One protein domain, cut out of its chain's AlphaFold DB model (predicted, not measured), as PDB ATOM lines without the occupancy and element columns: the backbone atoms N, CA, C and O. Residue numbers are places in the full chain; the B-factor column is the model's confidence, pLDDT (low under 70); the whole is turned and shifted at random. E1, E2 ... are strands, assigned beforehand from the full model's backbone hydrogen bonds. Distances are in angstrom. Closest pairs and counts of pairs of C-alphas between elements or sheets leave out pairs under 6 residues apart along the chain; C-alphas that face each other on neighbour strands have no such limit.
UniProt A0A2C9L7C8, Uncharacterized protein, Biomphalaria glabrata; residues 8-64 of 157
ATOM      1  N   THR A   8     109.735 103.689 107.364       89.88
ATOM      2  CA  THR A   8     110.240 103.257 106.058       89.88
ATOM      3  C   THR A   8     110.560 101.773 106.116       89.88
ATOM      4  O   THR A   8     111.182 101.312 107.072       89.88
ATOM      5  N   TRP A   9     110.127 101.034 105.095       88.88
ATOM      6  CA  TRP A   9     110.508  99.638 104.900       88.88
ATOM      7  C   TRP A   9     111.679  99.555 103.939       88.88
ATOM      8  O   TRP A   9     111.666 100.175 102.874       88.88
ATOM      9  N   TYR A  10     112.665  98.751 104.305       89.12
ATOM     10  CA  TYR A  10     113.804  98.440 103.464       89.12
ATOM     11  C   TYR A  10     114.099  96.942 103.524       89.12
ATOM     12  O   TYR A  10     113.914  96.297 104.555       89.12
ATOM     13  N   PHE A  11     114.559  96.381 102.410       86.06
ATOM     14  CA  PHE A  11     115.034  95.005 102.364       86.06
ATOM     15  C   PHE A  11     116.546  95.025 102.182       86.06
ATOM     16  O   PHE A  11     117.044  95.492 101.161       86.06
ATOM     17  N   THR A  12     117.283  94.521 103.171       80.56
ATOM     18  CA  THR A  12     118.756  94.546 103.160       80.56
ATOM     19  C   THR A  12     119.378  93.516 102.222       80.56
ATOM     20  O   THR A  12     120.596  93.468 102.083       80.56
ATOM     21  N   GLY A  13     118.553  92.680 101.587       77.06
ATOM     22  CA  GLY A  13     118.973  91.506 100.824       77.06
ATOM     23  C   GLY A  13     118.862  90.207 101.625       77.06
ATOM     24  O   GLY A  13     118.709  89.150 101.023       77.06
ATOM     25  N   TYR A  14     118.864  90.287 102.960       78.38
ATOM     26  CA  TYR A  14     118.793  89.122 103.850       78.38
ATOM     27  C   TYR A  14     117.622  89.187 104.830       78.38
ATOM     28  O   TYR A  14     117.004  88.166 105.114       78.38
ATOM     29  N   TYR A  15     117.302  90.379 105.332       86.50
ATOM     30  CA  TYR A  15     116.262  90.584 106.334       86.50
ATOM     31  C   TYR A  15     115.428  91.831 106.011       86.50
ATOM     32  O   TYR A  15     115.968  92.844 105.545       86.50
ATOM     33  N   PRO A  16     114.109  91.795 106.261       90.81
ATOM     34  CA  PRO A  16     113.297  93.000 106.291       90.81
ATOM     35  C   PRO A  16     113.732  93.904 107.448       90.81
ATOM     36  O   PRO A  16     113.946  93.446 108.573       90.81
ATOM     37  N   LEU A  17     113.834  95.199 107.170       91.38
ATOM     38  CA  LEU A  17     114.159  96.233 108.139       91.38
ATOM     39  C   LEU A  17     113.069  97.303 108.114       91.38
ATOM     40  O   LEU A  17     112.690  97.797 107.048       91.38
ATOM     41  N   VAL A  18     112.597  97.683 109.297       93.25
ATOM     42  CA  VAL A  18     111.704  98.829 109.478       93.25
ATOM     43  C   VAL A  18     112.421  99.897 110.259       93.25
ATOM     44  O   VAL A  18     112.882  99.645 111.367       93.25
ATOM     45  N   THR A  19     112.443 101.107 109.723       91.94
ATOM     46  CA  THR A  19     112.976 102.267 110.430       91.94
ATOM     47  C   THR A  19     111.838 103.215 110.764       91.94
ATOM     48  O   THR A  19     111.228 103.799 109.870       91.94
ATOM     49  N   TYR A  20     111.572 103.391 112.054       92.00
ATOM     50  CA  TYR A  20     110.698 104.430 112.583       92.00
ATOM     51  C   TYR A  20     111.523 105.676 112.867       92.00
ATOM     52  O   TYR A  20     112.525 105.611 113.580       92.00
ATOM     53  N   SER A  21     111.105 106.809 112.323       88.75
ATOM     54  CA  SER A  21     111.731 108.101 112.595       88.75
ATOM     55  C   SER A  21     110.848 108.920 113.531       88.75
ATOM     56  O   SER A  21     109.643 108.702 113.634       88.75
ATOM     57  N   THR A  22     111.465 109.837 114.262       86.38
ATOM     58  CA  THR A  22     110.773 110.806 115.120       86.38
ATOM     59  C   THR A  22     111.112 112.212 114.640       86.38
ATOM     60  O   THR A  22     112.196 112.420 114.089       86.38
ATOM     61  N   SER A  23     110.229 113.181 114.894       80.31
ATOM     62  CA  SER A  23     110.439 114.603 114.563       80.31
ATOM     63  C   SER A  23     111.779 115.152 115.060       80.31
ATOM     64  O   SER A  23     112.390 115.991 114.405       80.31
ATOM     65  N   ASP A  24     112.265 114.622 116.184       82.56
ATOM     66  CA  ASP A  24     113.496 115.046 116.856       82.56
ATOM     67  C   ASP A  24     114.766 114.404 116.260       82.56
ATOM     68  O   ASP A  24     115.839 114.448 116.862       82.56
ATOM     69  N   GLY A  25     114.656 113.738 115.106       82.25
ATOM     70  CA  GLY A  25     115.777 113.114 114.393       82.25
ATOM     71  C   GLY A  25     116.228 111.758 114.947       82.25
ATOM     72  O   GLY A  25     117.099 111.120 114.358       82.25
ATOM     73  N   ARG A  26     115.625 111.281 116.044       85.69
ATOM     74  CA  ARG A  26     115.860 109.929 116.576       85.69
ATOM     75  C   ARG A  26     115.231 108.875 115.673       85.69
ATOM     76  O   ARG A  26     114.133 109.075 115.145       85.69
ATOM     77  N   LYS A  27     115.901 107.734 115.550       90.12
ATOM     78  CA  LYS A  27     115.471 106.593 114.742       90.12
ATOM     79  C   LYS A  27     115.345 105.340 115.598       90.12
ATOM     80  O   LYS A  27     116.022 105.177 116.612       90.12
ATOM     81  N   THR A  28     114.444 104.454 115.213       92.19
ATOM     82  CA  THR A  28     114.300 103.121 115.792       92.19
ATOM     83  C   THR A  28     114.227 102.119 114.658       92.19
ATOM     84  O   THR A  28     113.322 102.182 113.834       92.19
ATOM     85  N   GLU A  29     115.187 101.216 114.612       92.38
ATOM     86  CA  GLU A  29     115.334 100.203 113.581       92.38
ATOM     87  C   GLU A  29     114.920  98.848 114.137       92.38
ATOM     88  O   GLU A  29     115.444  98.402 115.154       92.38
ATOM     89  N   VAL A  30     113.967  98.202 113.471       93.94
ATOM     90  CA  VAL A  30     113.466  96.872 113.807       93.94
ATOM     91  C   VAL A  30     113.852  95.925 112.683       93.94
ATOM     92  O   VAL A  30     113.323  96.011 111.572       93.94
ATOM     93  N   MET A  31     114.784  95.029 112.975       92.81
ATOM     94  CA  MET A  31     115.239  93.988 112.068       92.81
ATOM     95  C   MET A  31     114.417  92.719 112.284       92.81
ATOM     96  O   MET A  31     114.362  92.189 113.391       92.81
ATOM     97  N   PHE A  32     113.779  92.231 111.225       93.44
ATOM     98  CA  PHE A  32     112.960  91.023 111.266       93.44
ATOM     99  C   PHE A  32     113.835  89.813 110.954       93.44
ATOM    100  O   PHE A  32     114.358  89.690 109.845       93.44
ATOM    101  N   ILE A  33     113.983  88.915 111.925       92.56
ATOM    102  CA  ILE A  33     114.807  87.715 111.802       92.56
ATOM    103  C   ILE A  33     113.901  86.488 111.735       92.56
ATOM    104  O   ILE A  33     113.024  86.291 112.579       92.56
ATOM    105  N   CYS A  34     114.116  85.677 110.700       90.88
ATOM    106  CA  CYS A  34     113.408  84.420 110.492       90.88
ATOM    107  C   CYS A  34     113.915  83.351 111.466       90.88
ATOM    108  O   CYS A  34     115.101  83.028 111.473       90.88
ATOM    109  N   ASP A  35     112.990  82.779 112.238       90.94
ATOM    110  CA  ASP A  35     113.198  81.558 113.016       90.94
ATOM    111  C   ASP A  35     111.941  80.684 112.923       90.94
ATOM    112  O   ASP A  35     110.859  81.085 113.356       90.94
ATOM    113  N   GLU A  36     112.079  79.497 112.331       87.75
ATOM    114  CA  GLU A  36     110.971  78.555 112.136       87.75
ATOM    115  C   GLU A  36     110.527  77.862 113.433       87.75
ATOM    116  O   GLU A  36     109.423  77.324 113.489       87.75
ATOM    117  N   ASN A  37     111.352  77.875 114.481       87.56
ATOM    118  CA  ASN A  37     111.056  77.182 115.737       87.56
ATOM    119  C   ASN A  37     110.287  78.061 116.735       87.56
ATOM    120  O   ASN A  37     109.835  77.571 117.773       87.56
ATOM    121  N   ILE A  38     110.137  79.355 116.441       84.94
ATOM    122  CA  ILE A  38     109.510  80.326 117.336       84.94
ATOM    123  C   ILE A  38     108.024  80.474 117.003       84.94
ATOM    124  O   ILE A  38     107.637  80.975 115.949       84.94
ATOM    125  N   THR A  39     107.176  80.093 117.958       79.25
ATOM    126  CA  THR A  39     105.712  80.193 117.855       79.25
ATOM    127  C   THR A  39     105.161  81.558 118.272       79.25
ATOM    128  O   THR A  39     104.090  81.951 117.817       79.25
ATOM    129  N   SER A  40     105.885  82.308 119.107       82.88
ATOM    130  CA  SER A  40     105.509  83.651 119.570       82.88
ATOM    131  C   SER A  40     106.639  84.648 119.309       82.88
ATOM    132  O   SER A  40     107.767  84.349 119.696       82.88
ATOM    133  N   PRO A  41     106.376  85.829 118.724       88.81
ATOM    134  CA  PRO A  41     107.431  86.773 118.367       88.81
ATOM    135  C   PRO A  41     108.243  87.206 119.596       88.81
ATOM    136  O   PRO A  41     107.665  87.574 120.620       88.81
ATOM    137  N   GLN A  42     109.572  87.179 119.484       92.50
ATOM    138  CA  GLN A  42     110.484  87.612 120.544       92.50
ATOM    139  C   GLN A  42     111.203  88.893 120.135       92.50
ATOM    140  O   GLN A  42     111.806  88.965 119.065       92.50
ATOM    141  N   LEU A  43     111.128  89.905 120.996       93.25
ATOM    142  CA  LEU A  43     111.809  91.179 120.804       93.25
ATOM    143  C   LEU A  43     113.088  91.200 121.640       93.25
ATOM    144  O   LEU A  43     113.033  91.041 122.857       93.25
ATOM    145  N   ASP A  44     114.211  91.446 120.983       94.06
ATOM    146  CA  ASP A  44     115.517  91.619 121.598       94.06
ATOM    147  C   ASP A  44     116.023  93.049 121.359       94.06
ATOM    148  O   ASP A  44     116.003  93.569 120.239       94.06
ATOM    149  N   VAL A  45     116.421  93.721 122.439       92.62
ATOM    150  CA  VAL A  45     116.821  95.131 122.422       92.62
ATOM    151  C   VAL A  45     118.339  95.192 122.372       92.62
ATOM    152  O   VAL A  45     118.999  95.075 123.401       92.62
ATOM    153  N   ILE A  46     118.896  95.424 121.182       90.44
ATOM    154  CA  ILE A  46     120.350  95.562 121.013       90.44
ATOM    155  C   ILE A  46     120.836  96.861 121.672       90.44
ATOM    156  O   ILE A  46     121.896  96.896 122.293       90.44
ATOM    157  N   GLY A  47     120.045  97.931 121.552       89.00
ATOM    158  CA  GLY A  47     120.388  99.257 122.059       89.00
ATOM    159  C   GLY A  47     120.847 100.202 120.950       89.00
ATOM    160  O   GLY A  47     120.476 100.053 119.789       89.00
ATOM    161  N   GLU A  48     121.610 101.228 121.314       89.81
ATOM    162  CA  GLU A  48     122.019 102.292 120.396       89.81
ATOM    163  C   GLU A  48     123.343 101.933 119.710       89.81
ATOM    164  O   GLU A  48     124.423 102.165 120.248       89.81
ATOM    165  N   VAL A  49     123.258 101.324 118.523       82.12
ATOM    166  CA  VAL A  49     124.443 100.940 117.730       82.12
ATOM    167  C   VAL A  49     125.043 102.159 117.024       82.12
ATOM    168  O   VAL A  49     126.259 102.274 116.892       82.12
ATOM    169  N   THR A  50     124.186 103.087 116.591       82.88
ATOM    170  CA  THR A  50     124.578 104.365 115.983       82.88
ATOM    171  C   THR A  50     123.978 105.504 116.803       82.88
ATOM    172  O   THR A  50     122.803 105.396 117.158       82.88
ATOM    173  N   PRO A  51     124.707 106.606 117.069       83.81
ATOM    174  CA  PRO A  51     124.167 107.741 117.810       83.81
ATOM    175  C   PRO A  51     122.826 108.221 117.237       83.81
ATOM    176  O   PRO A  51     122.705 108.507 116.045       83.81
ATOM    177  N   GLY A  52     121.804 108.283 118.083       84.81
ATOM    178  CA  GLY A  52     120.432 108.635 117.740       84.81
ATOM    179  C   GLY A  52     119.591 107.506 117.135       84.81
ATOM    180  O   GLY A  52     118.430 107.764 116.815       84.81
ATOM    181  N   THR A  53     120.115 106.284 116.981       88.62
ATOM    182  CA  THR A  53     119.408 105.141 116.369       88.62
ATOM    183  C   THR A  53     119.358 103.937 117.308       88.62
ATOM    184  O   THR A  53     120.368 103.288 117.567       88.62
ATOM    185  N   LEU A  54     118.156 103.615 117.788       91.62
ATOM    186  CA  LEU A  54     117.880 102.428 118.597       91.62
ATOM    187  C   LEU A  54     117.659 101.213 117.691       91.62
ATOM    188  O   LEU A  54     116.693 101.201 116.933       91.62
ATOM    189  N   SER A  55     118.488 100.184 117.808       92.81
ATOM    190  CA  SER A  55     118.369  98.941 117.043       92.81
ATOM    191  C   SER A  55     117.697  97.838 117.870       92.81
ATOM    192  O   SER A  55     118.017  97.621 119.043       92.81
ATOM    193  N   LEU A  56     116.755  97.139 117.242       93.88
ATOM    194  CA  LEU A  56     115.916  96.088 117.809       93.88
ATOM    195  C   LEU A  56     115.893  94.887 116.860       93.88
ATOM    196  O   LEU A  56     115.729  95.051 115.651       93.88
ATOM    197  N   ASN A  57     115.975  93.683 117.415       94.25
ATOM    198  CA  ASN A  57     115.771  92.436 116.690       94.25
ATOM    199  C   ASN A  57     114.396  91.872 117.026       94.25
ATOM    200  O   ASN A  57     114.046  91.717 118.193       94.25
ATOM    201  N   LEU A  58     113.624  91.535 116.003       94.38
ATOM    202  CA  LEU A  58     112.349  90.855 116.141       94.38
ATOM    203  C   LEU A  58     112.455  89.466 115.518       94.38
ATOM    204  O   LEU A  58     112.447  89.315 114.296       94.38
ATOM    205  N   TRP A  59     112.528  88.456 116.372       93.00
ATOM    206  CA  TRP A  59     112.555  87.054 115.981       93.00
ATOM    207  C   TRP A  59     111.135  86.553 115.773       93.00
ATOM    208  O   TRP A  59     110.301  86.599 116.683       93.00
ATOM    209  N   THR A  60     110.833  86.096 114.563       90.75
ATOM    210  CA  THR A  60     109.502  85.597 114.234       90.75
ATOM    211  C   THR A  60     109.527  84.652 113.038       90.75
ATOM    212  O   THR A  60     110.167  84.913 112.020       90.75
ATOM    213  N   MET A  61     108.723  83.595 113.119       88.44
ATOM    214  CA  MET A  61     108.420  82.709 111.993       88.44
ATOM    215  C   MET A  61     107.803  83.462 110.800       88.44
ATOM    216  O   MET A  61     107.928  83.027 109.658       88.44
ATOM    217  N   CYS A  62     107.190  84.631 111.022       86.75
ATOM    218  CA  CYS A  62     106.606  85.446 109.952       86.75
ATOM    219  C   CYS A  62     107.626  86.183 109.081       86.75
ATOM    220  O   CYS A  62     107.278  86.632 107.992       86.75
ATOM    221  N   ALA A  63     108.874  86.303 109.533       88.12
ATOM    222  CA  ALA A  63     109.952  86.834 108.709       88.12
ATOM    223  C   ALA A  63     110.448  85.789 107.692       88.12
ATOM    224  O   ALA A  63     111.148  86.139 106.743       88.12
ATOM    225  N   CYS A  64     110.077  84.516 107.869       86.75
ATOM    226  CA  CYS A  64     110.394  83.444 106.938       86.75
ATOM    227  C   CYS A  64     109.425  83.451 105.738       86.75
ATOM    228  O   CYS A  64     108.211  83.616 105.923       86.75
TER     229      CYS A  64
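This is residues 8 to 64 of the 157 residues of an uncharacterized protein of Biomphalaria glabrata (UniProt A0A2C9L7C8). A single strongly twisted sheet of five strands makes an elongated slab, with no named helix over either face. Its strands run along the longest axis, with E3 and E5 in the middle and the short E1 at one edge. The 57 printed residues hold E1 to E5 in chain order; the sheet, order E1, E2, E3, E5, E4, is mixed and the class is all strand. It is only just compact, close to loose, with a radius of gyration of the C-alphas of 11.9 A and spans of 37 by 21 by 16 A.

E1, residues 8 to 11, begins at C-alpha 8 (110.240, 103.257, 106.058) and is 10.2 A long. E2 is residues 16 to 21, 16.4 A; E3 is residues 27 to 34, 22.7 A; E4 is residues 42 to 50, 22.4 A. E5, residues 53 to 60, 22.0 A, ends at C-alpha 60 (109.502, 85.597, 114.234).

E1, E2 and E3 form a meander, each strand the antiparallel neighbour of the one before, with N 10 and O 17 at 2.9 A and N 18 and O 30 at 2.9 A. E3 and E5 are parallel at 22 degrees, with N 31 and O 56 at 2.8 A. E4 and E5 are an antiparallel hairpin, with N 44 and O 57 at 2.8 A. E3 and E4 are apart.

The C-alphas of Asp 24 and Asn 37, the two farthest apart, are 38.0 A apart. The printed part has no cut, no link is long, and no printed residue is under 70 in pLDDT.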